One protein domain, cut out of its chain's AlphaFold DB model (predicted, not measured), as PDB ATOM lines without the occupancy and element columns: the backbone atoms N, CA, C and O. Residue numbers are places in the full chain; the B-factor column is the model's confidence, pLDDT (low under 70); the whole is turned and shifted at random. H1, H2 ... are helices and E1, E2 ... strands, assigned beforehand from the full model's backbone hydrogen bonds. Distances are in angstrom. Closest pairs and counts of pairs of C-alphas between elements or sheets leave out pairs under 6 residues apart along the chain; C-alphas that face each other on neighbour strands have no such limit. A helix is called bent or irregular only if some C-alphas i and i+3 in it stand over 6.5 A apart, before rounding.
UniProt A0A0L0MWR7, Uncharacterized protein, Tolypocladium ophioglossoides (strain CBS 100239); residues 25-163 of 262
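This is residues 25 to 163 of the 262 residues of an uncharacterized protein of Tolypocladium ophioglossoides (strain CBS 100239) (UniProt A0A0L0MWR7). Two small lobes lie side by side with the short helix H8 between them: one is a three-stranded sheet, E2 E1 E7, with H1, H2 and H3 around it; the other is the strand pair E3 and E6, which runs on into H4 and H6, with H5 and H7 packed on H4. The hairpin of E4 and E5 lies to one side, next to H8. There are 139 printed residues, with eight named helices and seven named strands in the order H1 H2 E1 E2 H3 E3 H4 H5 E4 E5 E6 H6 H7 H8 E7; the three sheets are antiparallel and the class is mixed. The whole is compact, with a radius of gyration of the C-alphas of 14.6 A and spans of 40 by 34 by 27 A.

Begin at H1, residues 25 to 31, and H2, residues 39 to 46, which are apart. Both are on the sheet of E2, residues 67 to 69, E1, residues 60 to 62, and E7, residues 160 to 162. H1 only grazes it, its closest C-alphas to E7 being Ala 27 and Thr 161 at 6.7 A; for H2 and E2 they are Pro 45 and Arg 68 at 5.4 A. In the hairpin E1 and E2, find N 62 and O 67 within hydrogen-bond range at 2.8 A; between E1 and E7, antiparallel, look at N 61 and O 161, 2.8 A. H3, residues 71 to 76, only grazes this sheet and touches H8, residues 154 to 158, closest at the C-alphas of Ile 74 and Arg 156, 5.8 A. E3, residues 82 to 84, and E6, residues 125 to 128, are antiparallel, with N 83 and O 127 at 3.0 A. H4, residues 85 to 92, touches H5, residues 96 to 99, at the closest C-alphas Ser 89 and Pro 96, 5.8 A, and H7, residues 145 to 148, at Ala 91 and Glu 147, 6.3 A. H6, residues 129 to 138, is close to H4 but not clearly touching, closest at C-alphas 92 and 136, 7.7 A. In the hairpin of E4, residues 111 to 113, and E5, residues 118 to 120, N 120 and O 111 are 2.8 A apart. Every O i to N i+4 pair is within hydrogen-bond range in H1, H3, H4 and H8, 3 of 4 in H2 and 4 of 6 in H6; H5 and H7 are too short for one.

Find C-alpha 25 at (-0.327, 14.097, -24.535); H1 runs 10.4 A from there. H6, 15.3 A long, ends at C-alpha 138 (10.705, 23.710, 4.590) and is only just irregular: C-alphas 134 and 137 are 6.8 A apart. E7 ends at C-alpha 162 (2.248, 22.962, -27.445).

The farthest C-alphas, Cys 47 and Asn 142, are 40.3 A apart, and the printed part has no cut. The links H2 to E1 and H5 to E4 are long. Look for pLDDT under 70 at residues 25 to 34, 114 to 118 and 137 to 153.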
ATOM      1  N   ALA A  25      -0.141  15.243 -25.435       52.25
ATOM      2  CA  ALA A  25      -0.327  14.097 -24.535       52.25
ATOM      3  C   ALA A  25       0.955  13.268 -24.323       52.25
ATOM      4  O   ALA A  25       1.211  12.763 -23.230       52.25
ATOM      5  N   LEU A  26       1.796  13.158 -25.357       58.88
ATOM      6  CA  LEU A  26       3.043  12.390 -25.297       58.88
ATOM      7  C   LEU A  26       4.090  13.063 -24.405       58.88
ATOM      8  O   LEU A  26       4.854  12.369 -23.734       58.88
ATOM      9  N   ALA A  27       4.110  14.398 -24.370       61.44
ATOM     10  CA  ALA A  27       5.048  15.158 -23.552       61.44
ATOM     11  C   ALA A  27       4.788  14.969 -22.048       61.44
ATOM     12  O   ALA A  27       5.731  14.741 -21.292       61.44
ATOM     13  N   LEU A  28       3.524  14.996 -21.610       61.97
ATOM     14  CA  LEU A  28       3.158  14.840 -20.194       61.97
ATOM     15  C   LEU A  28       3.486  13.443 -19.650       61.97
ATOM     16  O   LEU A  28       4.064  13.321 -18.572       61.97
ATOM     17  N   ILE A  29       3.175  12.395 -20.416       57.72
ATOM     18  CA  ILE A  29       3.399  11.004 -19.997       57.72
ATOM     19  C   ILE A  29       4.897  10.679 -19.938       57.72
ATOM     20  O   ILE A  29       5.358  10.022 -19.008       57.72
ATOM     21  N   ARG A  30       5.681  11.149 -20.916       59.94
ATOM     22  CA  ARG A  30       7.107  10.799 -21.031       59.94
ATOM     23  C   ARG A  30       8.024  11.589 -20.107       59.94
ATOM     24  O   ARG A  30       9.136  11.139 -19.848       59.94
ATOM     25  N   SER A  31       7.588  12.756 -19.637       62.44
ATOM     26  CA  SER A  31       8.450  13.672 -18.887       62.44
ATOM     27  C   SER A  31       8.338  13.549 -17.365       62.44
ATOM     28  O   SER A  31       9.187  14.080 -16.656       62.44
ATOM     29  N   GLY A  32       7.351  12.812 -16.841       64.50
ATOM     30  CA  GLY A  32       7.302  12.410 -15.430       64.50
ATOM     31  C   GLY A  32       6.719  13.362 -14.362       64.50
ATOM     32  O   GLY A  32       6.673  12.914 -13.218       64.50
ATOM     33  N   PRO A  33       6.210  14.589 -14.628       63.03
ATOM     34  CA  PRO A  33       5.619  15.424 -13.574       63.03
ATOM     35  C   PRO A  33       4.199  14.974 -13.190       63.03
ATOM     36  O   PRO A  33       3.639  15.477 -12.221       63.03
ATOM     37  N   ALA A  34       3.621  14.016 -13.924       63.88
ATOM     38  CA  ALA A  34       2.247  13.543 -13.768       63.88
ATOM     39  C   ALA A  34       1.820  13.194 -12.324       63.88
ATOM     40  O   ALA A  34       0.699  13.544 -11.971       63.88
ATOM     41  N   PRO A  35       2.661  12.598 -11.450       73.12
ATOM     42  CA  PRO A  35       2.265  12.325 -10.063       73.12
ATOM     43  C   PRO A  35       1.945  13.576  -9.230       73.12
ATOM     44  O   PRO A  35       1.323  13.461  -8.178       73.12
ATOM     45  N   HIS A  36       2.378  14.758  -9.678       77.06
ATOM     46  CA  HIS A  36       2.162  16.039  -9.004       77.06
ATOM     47  C   HIS A  36       1.089  16.907  -9.677       77.06
ATOM     48  O   HIS A  36       0.872  18.034  -9.239       77.06
ATOM     49  N   LEU A  37       0.440  16.413 -10.736       80.31
ATOM     50  CA  LEU A  37      -0.554  17.156 -11.505       80.31
ATOM     51  C   LEU A  37      -1.889  16.417 -11.492       80.31
ATOM     52  O   LEU A  37      -1.964  15.229 -11.802       80.31
ATOM     53  N   THR A  38      -2.962  17.130 -11.165       83.38
ATOM     54  CA  THR A  38      -4.322  16.586 -11.216       83.38
ATOM     55  C   THR A  38      -4.966  16.828 -12.584       83.38
ATOM     56  O   THR A  38      -4.526  17.679 -13.359       83.38
ATOM     57  N   ILE A  39      -6.055  16.110 -12.891       83.06
ATOM     58  CA  ILE A  39      -6.847  16.370 -14.107       83.06
ATOM     59  C   ILE A  39      -7.287  17.848 -14.180       83.06
ATOM     60  O   ILE A  39      -7.079  18.460 -15.229       83.06
ATOM     61  N   PRO A  40      -7.814  18.476 -13.105       87.19
ATOM     62  CA  PRO A  40      -8.105  19.910 -13.101       87.19
ATOM     63  C   PRO A  40      -6.911  20.815 -13.428       87.19
ATOM     64  O   PRO A  40      -7.101  21.847 -14.074       87.19
ATOM     65  N   ASP A  41      -5.696  20.451 -13.016       86.12
ATOM     66  CA  ASP A  41      -4.496  21.251 -13.297       86.12
ATOM     67  C   ASP A  41      -4.137  21.242 -14.782       86.12
ATOM     68  O   ASP A  41      -3.580  22.214 -15.276       86.12
ATOM     69  N   LEU A  42      -4.515  20.193 -15.515       84.06
ATOM     70  CA  LEU A  42      -4.329  20.094 -16.966       84.06
ATOM     71  C   LEU A  42      -5.528  20.642 -17.752       84.06
ATOM     72  O   LEU A  42      -5.357  21.269 -18.798       84.06
ATOM     73  N   TYR A  43      -6.742  20.438 -17.240       86.62
ATOM     74  CA  TYR A  43      -7.977  20.850 -17.901       86.62
ATOM     75  C   TYR A  43      -8.192  22.369 -17.853       86.62
ATOM     76  O   TYR A  43      -8.594  22.968 -18.851       86.62
ATOM     77  N   ARG A  44      -7.877  23.035 -16.732       91.62
ATOM     78  CA  ARG A  44      -8.044  24.496 -16.622       91.62
ATOM     79  C   ARG A  44      -7.197  25.273 -17.647       91.62
ATOM     80  O   ARG A  44      -7.760  26.147 -18.301       91.62
ATOM     81  N   PRO A  45      -5.891  24.991 -17.835       92.12
ATOM     82  CA  PRO A  45      -5.088  25.604 -18.897       92.12
ATOM     83  C   PRO A  45      -5.650  25.370 -20.301       92.12
ATOM     84  O   PRO A  45      -5.648  26.291 -21.119       92.12
ATOM     85  N   LEU A  46      -6.158  24.164 -20.573       90.25
ATOM     86  CA  LEU A  46      -6.753  23.813 -21.864       90.25
ATOM     87  C   LEU A  46      -7.935  24.738 -22.200       90.25
ATOM     88  O   LEU A  46      -8.050  25.195 -23.332       90.25
ATOM     89  N   CYS A  47      -8.745  25.086 -21.198       92.50
ATOM     90  CA  CYS A  47      -9.959  25.890 -21.358       92.50
ATOM     91  C   CYS A  47      -9.749  27.410 -21.218       92.50
ATOM     92  O   CYS A  47     -10.714  28.169 -21.216       92.50
ATOM     93  N   ARG A  48      -8.515  27.902 -21.047       93.62
ATOM     94  CA  ARG A  48      -8.231  29.347 -20.934       93.62
ATOM     95  C   ARG A  48      -7.501  29.834 -22.163       93.62
ATOM     96  O   ARG A  48      -6.384  29.413 -22.339       93.62
ATOM     97  N   LYS A  49      -8.021  30.774 -22.952       94.19
ATOM     98  CA  LYS A  49      -7.363  31.250 -24.193       94.19
ATOM     99  C   LYS A  49      -6.003  31.950 -23.972       94.19
ATOM    100  O   LYS A  49      -5.084  31.838 -24.788       94.19
ATOM    101  N   LYS A  50      -5.870  32.692 -22.871       96.25
ATOM    102  CA  LYS A  50      -4.753  33.619 -22.622       96.25
ATOM    103  C   LYS A  50      -3.587  32.996 -21.851       96.25
ATOM    104  O   LYS A  50      -3.743  32.046 -21.086       96.25
ATOM    105  N   CYS A  51      -2.408  33.570 -22.058       96.62
ATOM    106  CA  CYS A  51      -1.199  33.367 -21.276       96.62
ATOM    107  C   CYS A  51      -1.450  33.819 -19.837       96.62
ATOM    108  O   CYS A  51      -1.948  34.918 -19.613       96.62
ATOM    109  N   ALA A  52      -1.038  33.006 -18.868       96.44
ATOM    110  CA  ALA A  52      -1.190  33.326 -17.452       96.44
ATOM    111  C   ALA A  52      -0.269  34.466 -16.965       96.44
ATOM    112  O   ALA A  52      -0.383  34.868 -15.812       96.44
ATOM    113  N   LEU A  53       0.658  34.948 -17.805       96.00
ATOM    114  CA  LEU A  53       1.706  35.903 -17.422       96.00
ATOM    115  C   LEU A  53       1.616  37.267 -18.127       96.00
ATOM    116  O   LEU A  53       2.095  38.246 -17.569       96.00
ATOM    117  N   CYS A  54       1.062  37.346 -19.343       93.62
ATOM    118  CA  CYS A  54       1.077  38.582 -20.148       93.62
ATOM    119  C   CYS A  54      -0.153  38.782 -21.050       93.62
ATOM    120  O   CYS A  54      -0.097  39.573 -21.986       93.62
ATOM    121  N   ASP A  55      -1.237  38.031 -20.826       91.19
ATOM    122  CA  ASP A  55      -2.512  38.108 -21.563       91.19
ATOM    123  C   ASP A  55      -2.500  37.814 -23.079       91.19
ATOM    124  O   ASP A  55      -3.571  37.596 -23.655       91.19
ATOM    125  N   SER A  56      -1.335  37.702 -23.728       93.38
ATOM    126  CA  SER A  56      -1.197  37.181 -25.100       93.38
ATOM    127  C   SER A  56      -1.790  35.776 -25.239       93.38
ATOM    128  O   SER A  56      -1.969  35.072 -24.249       93.38
ATOM    129  N   PHE A  57      -2.056  35.300 -26.458       94.88
ATOM    130  CA  PHE A  57      -2.518  33.920 -26.640       94.88
ATOM    131  C   PHE A  57      -1.486  32.915 -26.098       94.88
ATOM    132  O   PHE A  57      -0.301  32.947 -26.436       94.88
ATOM    133  N   GLY A  58      -1.935  32.014 -25.223       94.56
ATOM    134  CA  GLY A  58      -1.049  31.058 -24.564       94.56
ATOM    135  C   GLY A  58      -0.939  29.749 -25.337       94.56
ATOM    136  O   GLY A  58      -1.604  28.794 -24.977       94.56
ATOM    137  N   GLY A  59      -0.148  29.684 -26.405       92.12
ATOM    138  CA  GLY A  59      -0.050  28.473 -27.240       92.12
ATOM    139  C   GLY A  59       0.680  27.276 -26.612       92.12
ATOM    140  O   GLY A  59       0.882  26.264 -27.285       92.12
ATOM    141  N   PHE A  60       1.128  27.383 -25.359       92.50
ATOM    142  CA  PHE A  60       1.999  26.399 -24.726       92.50
ATOM    143  C   PHE A  60       1.599  26.108 -23.280       92.50
ATOM    144  O   PHE A  60       0.982  26.931 -22.604       92.50
ATOM    145  N   LEU A  61       1.994  24.930 -22.803       92.50
ATOM    146  CA  LEU A  61       1.942  24.529 -21.404       92.50
ATOM    147  C   LEU A  61       3.368  24.389 -20.878       92.50
ATOM    148  O   LEU A  61       4.130  23.556 -21.372       92.50
ATOM    149  N   PHE A  62       3.695  25.144 -19.837       92.88
ATOM    150  CA  PHE A  62       4.859  24.887 -19.006       92.88
ATOM    151  C   PHE A  62       4.559  23.699 -18.086       92.88
ATOM    152  O   PHE A  62       3.693  23.771 -17.209       92.88
ATOM    153  N   LEU A  63       5.248  22.587 -18.332       90.88
ATOM    154  CA  LEU A  63       4.944  21.275 -17.765       90.88
ATOM    155  C   LEU A  63       5.085  21.206 -16.234       90.88
ATOM    156  O   LEU A  63       4.201  20.618 -15.617       90.88
ATOM    157  N   PRO A  64       6.116  21.798 -15.587       88.81
ATOM    158  CA  PRO A  64       6.310  21.642 -14.139       88.81
ATOM    159  C   PRO A  64       5.150  22.149 -13.273       88.81
ATOM    160  O   PRO A  64       4.867  21.574 -12.226       88.81
ATOM    161  N   THR A  65       4.469  23.211 -13.708       88.69
ATOM    162  CA  THR A  65       3.379  23.856 -12.953       88.69
ATOM    163  C   THR A  65       2.046  23.830 -13.700       88.69
ATOM    164  O   THR A  65       1.126  24.551 -13.317       88.69
ATOM    165  N   ALA A  66       1.955  23.082 -14.807       90.94
ATOM    166  CA  ALA A  66       0.824  23.103 -15.736       90.94
ATOM    167  C   ALA A  66       0.333  24.533 -16.053       90.94
ATOM    168  O   ALA A  66      -0.857  24.838 -16.042       90.94
ATOM    169  N   THR A  67       1.262  25.454 -16.311       93.69
ATOM    170  CA  THR A  67       0.925  26.864 -16.546       93.69
ATOM    171  C   THR A  67       0.833  27.152 -18.037       93.69
ATOM    172  O   THR A  67       1.791  26.933 -18.773       93.69
ATOM    173  N   ARG A  68      -0.314  27.668 -18.491       94.88
ATOM    174  CA  ARG A  68      -0.475  28.136 -19.871       94.88
ATOM    175  C   ARG A  68       0.344  29.400 -20.109       94.88
ATOM    176  O   ARG A  68       0.160  30.399 -19.412       94.88
ATOM    177  N   CYS A  69       1.198  29.385 -21.122       95.38
ATOM    178  CA  CYS A  69       2.103  30.481 -21.445       95.38
ATOM    179  C   CYS A  69       2.225  30.703 -22.961       95.38
ATOM    180  O   CYS A  69       1.885  29.841 -23.773       95.38
ATOM    181  N   CYS A  70       2.664  31.898 -23.350       94.38
ATOM    182  CA  CYS A  70       3.030  32.211 -24.728       94.38
ATOM    183  C   CYS A  70       4.529  31.959 -24.959       94.38
ATOM    184  O   CYS A  70       5.295  31.800 -24.006       94.38
ATOM    185  N   PHE A  71       4.952  31.971 -26.226       90.19
ATOM    186  CA  PHE A  71       6.357  31.795 -26.594       90.19
ATOM    187  C   PHE A  71       7.266  32.837 -25.926       90.19
ATOM    188  O   PHE A  71       8.254  32.467 -25.300       90.19
ATOM    189  N   GLY A  72       6.902  34.124 -25.983       90.31
ATOM    190  CA  GLY A  72       7.716  35.199 -25.407       90.31
ATOM    191  C   GLY A  72       7.953  35.034 -23.903       90.31
ATOM    192  O   GLY A  72       9.054  35.272 -23.415       90.31
ATOM    193  N   CYS A  73       6.960  34.536 -23.160       93.31
ATOM    194  CA  CYS A  73       7.155  34.216 -21.748       93.31
ATOM    195  C   CYS A  73       8.051  32.991 -21.536       93.31
ATOM    196  O   CYS A  73       8.833  32.998 -20.592       93.31
ATOM    197  N   ILE A  74       7.972  31.957 -22.381       91.12
ATOM    198  CA  ILE A  74       8.926  30.833 -22.321       91.12
ATOM    199  C   ILE A  74      10.349  31.342 -22.549       91.12
ATOM    200  O   ILE A  74      11.280  30.869 -21.900       91.12
ATOM    201  N   ASP A  75      10.519  32.311 -23.443       86.94
ATOM    202  CA  ASP A  75      11.835  32.833 -23.781       86.94
ATOM    203  C   ASP A  75      12.409  33.784 -22.725       86.94
ATOM    204  O   ASP A  75      13.621  33.802 -22.542       86.94
ATOM    205  N   SER A  76      11.580  34.523 -21.976       86.44
ATOM    206  CA  SER A  76      12.068  35.632 -21.132       86.44
ATOM    207  C   SER A  76      11.544  35.683 -19.693       86.44
ATOM    208  O   SER A  76      12.151  36.344 -18.852       86.44
ATOM    209  N   ALA A  77      10.441  35.007 -19.357       91.12
ATOM    210  CA  ALA A  77       9.809  35.193 -18.053       91.12
ATOM    211  C   ALA A  77      10.517  34.396 -16.950       91.12
ATOM    212  O   ALA A  77      10.523  33.164 -16.960       91.12
ATOM    213  N   ASN A  78      10.978  35.103 -15.913       88.75
ATOM    214  CA  ASN A  78      11.595  34.498 -14.725       88.75
ATOM    215  C   ASN A  78      10.685  33.472 -14.027       88.75
ATOM    216  O   ASN A  78      11.157  32.501 -13.444       88.75
ATOM    217  N   ALA A  79       9.361  33.647 -14.120       90.88
ATOM    218  CA  ALA A  79       8.389  32.704 -13.568       90.88
ATOM    219  C   ALA A  79       8.491  31.290 -14.175       90.88
ATOM    220  O   ALA A  79       8.030  30.335 -13.553       90.88
ATOM    221  N   LEU A  80       9.082  31.159 -15.368       91.62
ATOM    222  CA  LEU A  80       9.254  29.897 -16.089       91.62
ATOM    223  C   LEU A  80      10.703  29.390 -16.050       91.62
ATOM    224  O   LEU A  80      11.052  28.484 -16.805       91.62
ATOM    225  N   ASN A  81      11.553  29.954 -15.188       90.94
ATOM    226  CA  ASN A  81      12.934  29.513 -15.052       90.94
ATOM    227  C   ASN A  81      13.031  28.055 -14.598       90.94
ATOM    228  O   ASN A  81      12.252  27.557 -13.775       90.94
ATOM    229  N   ILE A  82      14.036  27.381 -15.150       89.94
ATOM    230  CA  ILE A  82      14.326  25.977 -14.906       89.94
ATOM    231  C   ILE A  82      15.744  25.850 -14.381       89.94
ATOM    232  O   ILE A  82      16.662  26.508 -14.865       89.94
ATOM    233  N   VAL A  83      15.920  24.932 -13.437       89.50
ATOM    234  CA  VAL A  83      17.223  24.547 -12.903       89.50
ATOM    235  C   VAL A  83      17.384  23.036 -12.987       89.50
ATOM    236  O   VAL A  83      16.410  22.276 -12.941       89.50
ATOM    237  N   SER A  84      18.625  22.569 -13.115       90.12
ATOM    238  CA  SER A  84      18.890  21.134 -13.020       90.12
ATOM    239  C   SER A  84      18.734  20.662 -11.574       90.12
ATOM    240  O   SER A  84      19.189  21.316 -10.633       90.12
ATOM    241  N   LEU A  85      18.141  19.482 -11.390       90.19
ATOM    242  CA  LEU A  85      17.982  18.867 -10.071       90.19
ATOM    243  C   LEU A  85      19.337  18.666  -9.374       90.19
ATOM    244  O   LEU A  85      19.424  18.762  -8.155       90.19
ATOM    245  N   SER A  86      20.394  18.372 -10.137       88.69
ATOM    246  CA  SER A  86      21.749  18.182  -9.611       88.69
ATOM    247  C   SER A  86      22.368  19.485  -9.108       88.69
ATOM    248  O   SER A  86      22.949  19.472  -8.028       88.69
ATOM    249  N   ALA A  87      22.238  20.593  -9.847       86.81
ATOM    250  CA  ALA A  87      22.708  21.900  -9.385       86.81
ATOM    251  C   ALA A  87      21.935  22.345  -8.139       86.81
ATOM    252  O   ALA A  87      22.541  22.682  -7.126       86.81
ATOM    253  N   PHE A  88      20.605  22.224  -8.165       86.94
ATOM    254  CA  PHE A  88      19.771  22.574  -7.017       86.94
ATOM    255  C   PHE A  88      20.081  21.713  -5.781       86.94
ATOM    256  O   PHE A  88      20.171  22.219  -4.667       86.94
ATOM    257  N   SER A  89      20.310  20.412  -5.971       88.31
ATOM    258  CA  SER A  89      20.716  19.488  -4.906       88.31
ATOM    259  C   SER A  89      22.021  19.905  -4.224       88.31
ATOM    260  O   SER A  89      22.100  19.833  -2.995       88.31
ATOM    261  N   LYS A  90      23.016  20.357  -5.000       86.94
ATOM    262  CA  LYS A  90      24.291  20.866  -4.475       86.94
ATOM    263  C   LYS A  90      24.089  22.159  -3.686       86.94
ATOM    264  O   LYS A  90      24.439  22.184  -2.508       86.94
ATOM    265  N   ALA A  91      23.423  23.146  -4.286       83.19
ATOM    266  CA  ALA A  91      23.182  24.451  -3.671       83.19
ATOM    267  C   ALA A  91      22.376  24.344  -2.363       83.19
ATOM    268  O   ALA A  91      22.696  24.986  -1.364       83.19
ATOM    269  N   ALA A  92      21.355  23.480  -2.334       82.56
ATOM    270  CA  ALA A  92      20.525  23.269  -1.150       82.56
ATOM    271  C   ALA A  92      21.150  22.307  -0.119       82.56
ATOM    272  O   ALA A  92      20.649  22.213   1.002       82.56
ATOM    273  N   LYS A  93      22.214  21.571  -0.479       86.31
ATOM    274  CA  LYS A  93      22.805  20.468   0.307       86.31
ATOM    275  C   LYS A  93      21.784  19.379   0.677       86.31
ATOM    276  O   LYS A  93      21.784  18.842   1.785       86.31
ATOM    277  N   ILE A  94      20.907  19.028  -0.268       86.44
ATOM    278  CA  ILE A  94      19.838  18.028  -0.091       86.44
ATOM    279  C   ILE A  94      20.016  16.900  -1.091       86.44
ATOM    280  O   ILE A  94      20.262  17.143  -2.269       86.44
ATOM    281  N   SER A  95      19.826  15.652  -0.656       89.25
ATOM    282  CA  SER A  95      19.952  14.503  -1.552       89.25
ATOM    283  C   SER A  95      18.936  14.555  -2.712       89.25
ATOM    284  O   SER A  95      17.750  14.831  -2.488       89.25
ATOM    285  N   PRO A  96      19.336  14.198  -3.951       89.44
ATOM    286  CA  PRO A  96      18.421  14.172  -5.095       89.44
ATOM    287  C   PRO A  96      17.203  13.268  -4.867       89.44
ATOM    288  O   PRO A  96      16.110  13.561  -5.343       89.44
ATOM    289  N   LYS A  97      17.367  12.175  -4.106       89.56
ATOM    290  CA  LYS A  97      16.281  11.247  -3.754       89.56
ATOM    291  C   LYS A  97      15.192  11.926  -2.921       89.56
ATOM    292  O   LYS A  97      14.015  11.670  -3.151       89.56
ATOM    293  N   ARG A  98      15.570  12.784  -1.965       88.44
ATOM    294  CA  ARG A  98      14.605  13.550  -1.164       88.44
ATOM    295  C   ARG A  98      13.891  14.583  -2.031       88.44
ATOM    296  O   ARG A  98      12.673  14.660  -1.976       88.44
ATOM    297  N   LEU A  99      14.627  15.300  -2.877       87.75
ATOM    298  CA  LEU A  99      14.056  16.313  -3.770       87.75
ATOM    299  C   LEU A  99      13.050  15.731  -4.771       87.75
ATOM    300  O   LEU A  99      11.989  16.311  -4.957       87.75
ATOM    301  N   ARG A 100      13.317  14.545  -5.335       88.75
ATOM    302  CA  ARG A 100      12.374  13.839  -6.227       88.75
ATOM    303  C   ARG A 100      11.023  13.516  -5.588       88.75
ATOM    304  O   ARG A 100      10.068  13.287  -6.311       88.75
ATOM    305  N   ARG A 101      10.949  13.442  -4.255       85.56
ATOM    306  CA  ARG A 101       9.690  13.205  -3.532       85.56
ATOM    307  C   ARG A 101       8.903  14.488  -3.271       85.56
ATOM    308  O   ARG A 101       7.739  14.402  -2.904       85.56
ATOM    309  N   LEU A 102       9.555  15.642  -3.378       84.75
ATOM    310  CA  LEU A 102       9.012  16.937  -2.970       84.75
ATOM    311  C   LEU A 102       8.707  17.843  -4.160       84.75
ATOM    312  O   LEU A 102       7.831  18.693  -4.062       84.75
ATOM    313  N   LEU A 103       9.432  17.670  -5.264       86.81
ATOM    314  CA  LEU A 103       9.343  18.527  -6.435       86.81
ATOM    315  C   LEU A 103       8.830  17.745  -7.647       86.81
ATOM    316  O   LEU A 103       9.256  16.602  -7.841       86.81
ATOM    317  N   PRO A 104       8.024  18.376  -8.518       87.00
ATOM    318  CA  PRO A 104       7.713  17.843  -9.837       87.00
ATOM    319  C   PRO A 104       8.985  17.824 -10.693       87.00
ATOM    320  O   PRO A 104       9.386  18.830 -11.281       87.00
ATOM    321  N   VAL A 105       9.665  16.677 -10.728       89.19
ATOM    322  CA  VAL A 105      10.876  16.508 -11.536       89.19
ATOM    323  C   VAL A 105      10.491  16.136 -12.957       89.19
ATOM    324  O   VAL A 105       9.899  15.088 -13.201       89.19
ATOM    325  N   LEU A 106      10.899  16.983 -13.892       90.25
ATOM    326  CA  LEU A 106      10.742  16.776 -15.317       90.25
ATOM    327  C   LEU A 106      11.995  16.100 -15.883       90.25
ATOM    328  O   LEU A 106      13.089  16.666 -15.839       90.25
ATOM    329  N   LEU A 107      11.856  14.911 -16.461       90.38
ATOM    330  CA  LEU A 107      12.905  14.325 -17.286       90.38
ATOM    331  C   LEU A 107      12.834  14.930 -18.689       90.38
ATOM    332  O   LEU A 107      11.863  14.732 -19.421       90.38
ATOM    333  N   SER A 108      13.877  15.664 -19.068       86.56
ATOM    334  CA  SER A 108      13.959  16.265 -20.390       86.56
ATOM    335  C   SER A 108      14.072  15.183 -21.466       86.56
ATOM    336  O   SER A 108      14.837  14.226 -21.326       86.56
ATOM    337  N   ILE A 109      13.360  15.355 -22.573       83.56
ATOM    338  CA  ILE A 109      13.449  14.434 -23.708       83.56
ATOM    339  C   ILE A 109      14.682  14.820 -24.549       83.56
ATOM    340  O   ILE A 109      15.023  16.001 -24.627       83.56
ATOM    341  N   PRO A 110      15.429  13.862 -25.123       82.81
ATOM    342  CA  PRO A 110      16.455  14.183 -26.103       82.81
ATOM    343  C   PRO A 110      15.839  14.747 -27.376       82.81
ATOM    344  O   PRO A 110      14.822  14.252 -27.860       82.81
ATOM    345  N   GLY A 111      16.469  15.756 -27.955       79.88
ATOM    346  CA  GLY A 111      15.921  16.398 -29.134       79.88
ATOM    347  C   GLY A 111      16.601  17.704 -29.478       79.88
ATOM    348  O   GLY A 111      17.614  18.094 -28.892       79.88
ATOM    349  N   GLN A 112      16.023  18.366 -30.466       76.12
ATOM    350  CA  GLN A 112      16.436  19.683 -30.912       76.12
ATOM    351  C   GLN A 112      15.512  20.703 -30.263       76.12
ATOM    352  O   GLN A 112      14.292  20.639 -30.413       76.12
ATOM    353  N   TYR A 113      16.110  21.609 -29.499       76.44
ATOM    354  CA  TYR A 113      15.387  22.589 -28.706       76.44
ATOM    355  C   TYR A 113      15.927  23.990 -28.944       76.44
ATOM    356  O   TYR A 113      17.108  24.186 -29.257       76.44
ATOM    357  N   GLY A 114      15.042  24.963 -28.730       67.50
ATOM    358  CA  GLY A 114      15.298  26.365 -29.028       67.50
ATOM    359  C   GLY A 114      15.407  26.625 -30.532       67.50
ATOM    360  O   GLY A 114      15.473  25.708 -31.349       67.50
ATOM    361  N   MET A 115      15.432  27.899 -30.902       62.91
ATOM    362  CA  MET A 115      15.582  28.295 -32.306       62.91
ATOM    363  C   MET A 115      16.984  28.037 -32.860       62.91
ATOM    364  O   MET A 115      17.150  27.805 -34.050       62.91
ATOM    365  N   TRP A 116      17.989  28.054 -31.988       58.47
ATOM    366  CA  TRP A 116      19.405  28.027 -32.357       58.47
ATOM    367  C   TRP A 116      20.017  26.620 -32.321       58.47
ATOM    368  O   TRP A 116      21.223  26.470 -32.156       58.47
ATOM    369  N   HIS A 117      19.183  25.581 -32.434       58.12
ATOM    370  CA  HIS A 117      19.610  24.182 -32.495       58.12
ATOM    371  C   HIS A 117      20.554  23.763 -31.354       58.12
ATOM    372  O   HIS A 117      21.661  23.261 -31.556       58.12
ATOM    373  N   SER A 118      20.083  23.901 -30.113       66.06
ATOM    374  CA  SER A 118      20.701  23.181 -29.003       66.06
ATOM    375  C   SER A 118      20.278  21.715 -29.078       66.06
ATOM    376  O   SER A 118      19.244  21.328 -28.531       66.06
ATOM    377  N   THR A 119      21.057  20.889 -29.779       73.81
ATOM    378  CA  THR A 119      20.851  19.436 -29.757       73.81
ATOM    379  C   THR A 119      21.175  18.914 -28.364       73.81
ATOM    380  O   THR A 119      22.319  18.959 -27.911       73.81
ATOM    381  N   ARG A 120      20.163  18.390 -27.676       80.12
ATOM    382  CA  ARG A 120      20.295  17.774 -26.357       80.12
ATOM    383  C   ARG A 120      20.171  16.276 -26.519       80.12
ATOM    384  O   ARG A 120      19.082  15.750 -26.696       80.12
ATOM    385  N   SER A 121      21.301  15.585 -26.473       78.44
ATOM    386  CA  SER A 121      21.346  14.125 -26.578       78.44
ATOM    387  C   SER A 121      21.122  13.426 -25.236       78.44
ATOM    388  O   SER A 121      20.657  12.290 -25.203       78.44
ATOM    389  N   ARG A 122      21.442  14.092 -24.118       83.06
ATOM    390  CA  ARG A 122      21.374  13.507 -22.774       83.06
ATOM    391  C   ARG A 122      20.142  14.020 -22.018       83.06
ATOM    392  O   ARG A 122      20.061  15.226 -21.775       83.06
ATOM    393  N   PRO A 123      19.219  13.130 -21.602       86.50
ATOM    394  CA  PRO A 123      18.143  13.490 -20.689       86.50
ATOM    395  C   PRO A 123      18.693  14.104 -19.401       86.50
ATOM    396  O   PRO A 123      19.654  13.598 -18.819       86.50
ATOM    397  N   THR A 124      18.068  15.181 -18.941       88.56
ATOM    398  CA  THR A 124      18.427  15.897 -17.716       88.56
ATOM    399  C   THR A 124      17.198  15.998 -16.824       88.56
ATOM    400  O   THR A 124      16.086  16.183 -17.309       88.56
ATOM    401  N   ASN A 125      17.387  15.853 -15.512       91.44
ATOM    402  CA  ASN A 125      16.314  16.077 -14.547       91.44
ATOM    403  C   ASN A 125      16.222  17.576 -14.263       91.44
ATOM    404  O   ASN A 125      17.172  18.159 -13.737       91.44
ATOM    405  N   LEU A 126      15.091  18.165 -14.616       91.38
ATOM    406  CA  LEU A 126      14.799  19.587 -14.549       91.38
ATOM    407  C   LEU A 126      13.697  19.838 -13.517       91.38
ATOM    408  O   LEU A 126      12.805  19.010 -13.340       91.38
ATOM    409  N   VAL A 127      13.760  20.977 -12.836       91.06
ATOM    410  CA  VAL A 127      12.718  21.442 -11.909       91.06
ATOM    411  C   VAL A 127      12.460  22.929 -12.127       91.06
ATOM    412  O   VAL A 127      13.352  23.656 -12.569       91.06
ATOM    413  N   SER A 128      11.245  23.384 -11.813       91.62
ATOM    414  CA  SER A 128      10.942  24.818 -11.755       91.62
ATOM    415  C   SER A 128      11.793  25.470 -10.670       91.62
ATOM    416  O   SER A 128      11.753  25.036  -9.520       91.62
ATOM    417  N   GLU A 129      12.534  26.519 -11.033       89.69
ATOM    418  CA  GLU A 129      13.322  27.310 -10.082       89.69
ATOM    419  C   GLU A 129      12.429  27.839  -8.960       89.69
ATOM    420  O   GLU A 129      12.731  27.661  -7.784       89.69
ATOM    421  N   ARG A 130      11.279  28.410  -9.330       88.25
ATOM    422  CA  ARG A 130      10.320  28.972  -8.383       88.25
ATOM    423  C   ARG A 130       9.802  27.929  -7.395       88.25
ATOM    424  O   ARG A 130       9.919  28.141  -6.197       88.25
ATOM    425  N   GLN A 131       9.293  26.787  -7.867       87.19
ATOM    426  CA  GLN A 131       8.810  25.733  -6.959       87.19
ATOM    427  C   GLN A 131       9.931  25.173  -6.083       87.19
ATOM    428  O   GLN A 131       9.708  24.856  -4.914       87.19
ATOM    429  N   ALA A 132      11.134  25.041  -6.646       87.12
ATOM    430  CA  ALA A 132      12.296  24.590  -5.905       87.12
ATOM    431  C   ALA A 132      12.600  25.565  -4.759       87.12
ATOM    432  O   ALA A 132      12.713  25.117  -3.619       87.12
ATOM    433  N   ILE A 133      12.623  26.873  -5.043       83.06
ATOM    434  CA  ILE A 133      12.838  27.936  -4.056       83.06
ATOM    435  C   ILE A 133      11.723  27.981  -3.012       83.06
ATOM    436  O   ILE A 133      12.019  27.982  -1.822       83.06
ATOM    437  N   ASP A 134      10.459  27.939  -3.425       84.50
ATOM    438  CA  ASP A 134       9.304  27.982  -2.518       84.50
ATOM    439  C   ASP A 134       9.279  26.776  -1.562       84.50
ATOM    440  O   ASP A 134       8.753  26.855  -0.451       84.50
ATOM    441  N   THR A 135       9.899  25.658  -1.953       79.25
ATOM    442  CA  THR A 135      10.036  24.471  -1.100       79.25
ATOM    443  C   THR A 135      11.215  24.592  -0.116       79.25
ATOM    444  O   THR A 135      11.241  23.900   0.903       79.25
ATOM    445  N   LEU A 136      12.181  25.492  -0.341       75.06
ATOM    446  CA  LEU A 136      13.386  25.634   0.495       75.06
ATOM    447  C   LEU A 136      13.147  26.003   1.961       75.06
ATOM    448  O   LEU A 136      13.832  25.406   2.793       75.06
ATOM    449  N   PRO A 137      12.221  26.913   2.329       67.38
ATOM    450  CA  PRO A 137      11.970  27.245   3.733       67.38
ATOM    451  C   PRO A 137      11.574  26.025   4.572       67.38
ATOM    452  O   PRO A 137      11.806  25.996   5.777       67.38
ATOM    453  N   THR A 138      11.030  24.985   3.932       62.12
ATOM    454  CA  THR A 138      10.705  23.710   4.590       62.12
ATOM    455  C   THR A 138      11.913  22.775   4.742       62.12
ATOM    456  O   THR A 138      11.824  21.745   5.412       62.12
ATOM    457  N   LEU A 139      13.053  23.100   4.121       61.56
ATOM    458  CA  LEU A 139      14.174  22.183   3.920       61.56
ATOM    459  C   LEU A 139      15.539  22.678   4.423       61.56
ATOM    460  O   LEU A 139      16.330  21.836   4.848       61.56
ATOM    461  N   THR A 140      15.848  23.979   4.366       64.94
ATOM    462  CA  THR A 140      17.151  24.536   4.793       64.94
ATOM    463  C   THR A 140      17.099  26.061   4.994       64.94
ATOM    464  O   THR A 140      16.282  26.740   4.380       64.94
ATOM    465  N   LYS A 141      17.982  26.611   5.846       61.44
ATOM    466  CA  LYS A 141      18.130  28.064   6.101       61.44
ATOM    467  C   LYS A 141      19.276  28.733   5.325       61.44
ATOM    468  O   LYS A 141      19.367  29.952   5.344       61.44
ATOM    469  N   ASN A 142      20.139  27.960   4.663       60.06
ATOM    470  CA  ASN A 142      21.326  28.478   3.975       60.06
ATOM    471  C   ASN A 142      21.288  28.070   2.503       60.06
ATOM    472  O   ASN A 142      21.397  26.876   2.210       60.06
ATOM    473  N   LEU A 143      21.152  29.046   1.602       63.72
ATOM    474  CA  LEU A 143      21.275  28.836   0.164       63.72
ATOM    475  C   LEU A 143      22.404  29.675  -0.412       63.72
ATOM    476  O   LEU A 143      22.455  30.880  -0.174       63.72
ATOM    477  N   ASP A 144      23.247  29.045  -1.220       64.12
ATOM    478  CA  ASP A 144      24.135  29.766  -2.119       64.12
ATOM    479  C   ASP A 144      23.463  29.881  -3.496       64.12
ATOM    480  O   ASP A 144      23.459  28.943  -4.294       64.12
ATOM    481  N   LEU A 145      22.813  31.023  -3.743       60.59
ATOM    482  CA  LEU A 145      22.112  31.298  -5.002       60.59
ATOM    483  C   LEU A 145      23.080  31.496  -6.179       60.59
ATOM    484  O   LEU A 145      22.648  31.372  -7.324       60.59
ATOM    485  N   GLN A 146      24.369  31.769  -5.930       58.00
ATOM    486  CA  GLN A 146      25.353  32.005  -6.992       58.00
ATOM    487  C   GLN A 146      25.590  30.747  -7.847       58.00
ATOM    488  O   GLN A 146      25.819  30.859  -9.049       58.00
ATOM    489  N   GLU A 147      25.442  29.544  -7.276       54.22
ATOM    490  CA  GLU A 147      25.592  28.269  -8.001       54.22
ATOM    491  C   GLU A 147      24.420  27.943  -8.951       54.22
ATOM    492  O   GLU A 147      24.545  27.077  -9.820       54.22
ATOM    493  N   ILE A 148      23.278  28.628  -8.819       60.03
ATOM    494  CA  ILE A 148      22.062  28.374  -9.616       60.03
ATOM    495  C   ILE A 148      22.088  29.140 -10.961       60.03
ATOM    496  O   ILE A 148      21.372  28.786 -11.898       60.03
ATOM    497  N   LEU A 149      22.963  30.143 -11.097       53.47
ATOM    498  CA  LEU A 149      22.865  31.213 -12.103       53.47
ATOM    499  C   LEU A 149      23.273  30.853 -13.540       53.47
ATOM    500  O   LEU A 149      23.110  31.676 -14.440       53.47
ATOM    501  N   ALA A 150      23.744  29.637 -13.812       52.81
ATOM    502  CA  ALA A 150      23.954  29.191 -15.189       52.81
ATOM    503  C   ALA A 150      22.657  28.585 -15.751       52.81
ATOM    504  O   ALA A 150      22.539  27.370 -15.925       52.81
ATOM    505  N   GLN A 151      21.660  29.439 -15.998       62.28
ATOM    506  CA  GLN A 151      20.407  29.011 -16.608       62.28
ATOM    507  C   GLN A 151      20.574  28.888 -18.118       62.28
ATOM    508  O   GLN A 151      20.795  29.861 -18.839       62.28
ATOM    509  N   ASP A 152      20.444  27.663 -18.602       69.44
ATOM    510  CA  ASP A 152      20.355  27.395 -20.023       69.44
ATOM    511  C   ASP A 152      18.941  27.762 -20.495       69.44
ATOM    512  O   ASP A 152      17.974  27.077 -20.153       69.44
ATOM    513  N   SER A 153      18.797  28.840 -21.274       69.75
ATOM    514  CA  SER A 153      17.490  29.283 -21.796       69.75
ATOM    515  C   SER A 153      16.766  28.173 -22.570       69.75
ATOM    516  O   SER A 153      15.535  28.122 -22.599       69.75
ATOM    517  N   CYS A 154      17.518  27.207 -23.110       81.00
ATOM    518  CA  CYS A 154      16.995  26.017 -23.763       81.00
ATOM    519  C   CYS A 154      16.102  25.169 -22.840       81.00
ATOM    520  O   CYS A 154      15.130  24.571 -23.302       81.00
ATOM    521  N   TRP A 155      16.383  25.129 -21.534       87.50
ATOM    522  CA  TRP A 155      15.631  24.308 -20.584       87.50
ATOM    523  C   TRP A 155      14.169  24.730 -20.449       87.50
ATOM    524  O   TRP A 155      13.317  23.864 -20.260       87.50
ATOM    525  N   ARG A 156      13.848  26.020 -20.622       89.56
ATOM    526  CA  ARG A 156      12.453  26.494 -20.629       89.56
ATOM    527  C   ARG A 156      11.668  25.893 -21.795       89.56
ATOM    528  O   ARG A 156      10.537  25.437 -21.615       89.56
ATOM    529  N   PHE A 157      12.301  25.789 -22.964       87.31
ATOM    530  CA  PHE A 157      11.729  25.117 -24.133       87.31
ATOM    531  C   PHE A 157      11.624  23.602 -23.939       87.31
ATOM    532  O   PHE A 157      10.629  23.009 -24.342       87.31
ATOM    533  N   MET A 158      12.609  22.969 -23.292       88.12
ATOM    534  CA  MET A 158      12.547  21.537 -22.951       88.12
ATOM    535  C   MET A 158      11.447  21.217 -21.933       88.12
ATOM    536  O   MET A 158      10.957  20.089 -21.893       88.12
ATOM    537  N   ALA A 159      11.076  22.201 -21.113       89.88
ATOM    538  CA  ALA A 159      10.042  22.101 -20.093       89.88
ATOM    539  C   ALA A 159       8.655  22.561 -20.554       89.88
ATOM    540  O   ALA A 159       7.739  22.635 -19.734       89.88
ATOM    541  N   SER A 160       8.484  22.846 -21.844       90.19
ATOM    542  CA  SER A 160       7.227  23.341 -22.395       90.19
ATOM    543  C   SER A 160       6.763  22.497 -23.578       90.19
ATOM    544  O   SER A 160       7.568  21.948 -24.328       90.19
ATOM    545  N   THR A 161       5.450  22.404 -23.770       88.31
ATOM    546  CA  THR A 161       4.842  21.724 -24.924       88.31
ATOM    547  C   THR A 161       3.731  22.567 -25.537       88.31
ATOM    548  O   THR A 161       3.189  23.446 -24.872       88.31
ATOM    549  N   ALA A 162       3.386  22.312 -26.801       88.69
ATOM    550  CA  ALA A 162       2.248  22.962 -27.445       88.69
ATOM    551  C   ALA A 162       0.943  22.581 -26.726       88.69
ATOM    552  O   ALA A 162       0.724  21.408 -26.409       88.69
ATOM    553  N   LEU A 163       0.083  23.570 -26.487       89.69
ATOM    554  CA  LEU A 163      -1.200  23.413 -25.812       89.69
ATOM    555  C   LEU A 163      -2.286  24.128 -26.624       89.69
ATOM    556  O   LEU A 163      -2.232  25.354 -26.749       89.69
TER     557      LEU A 163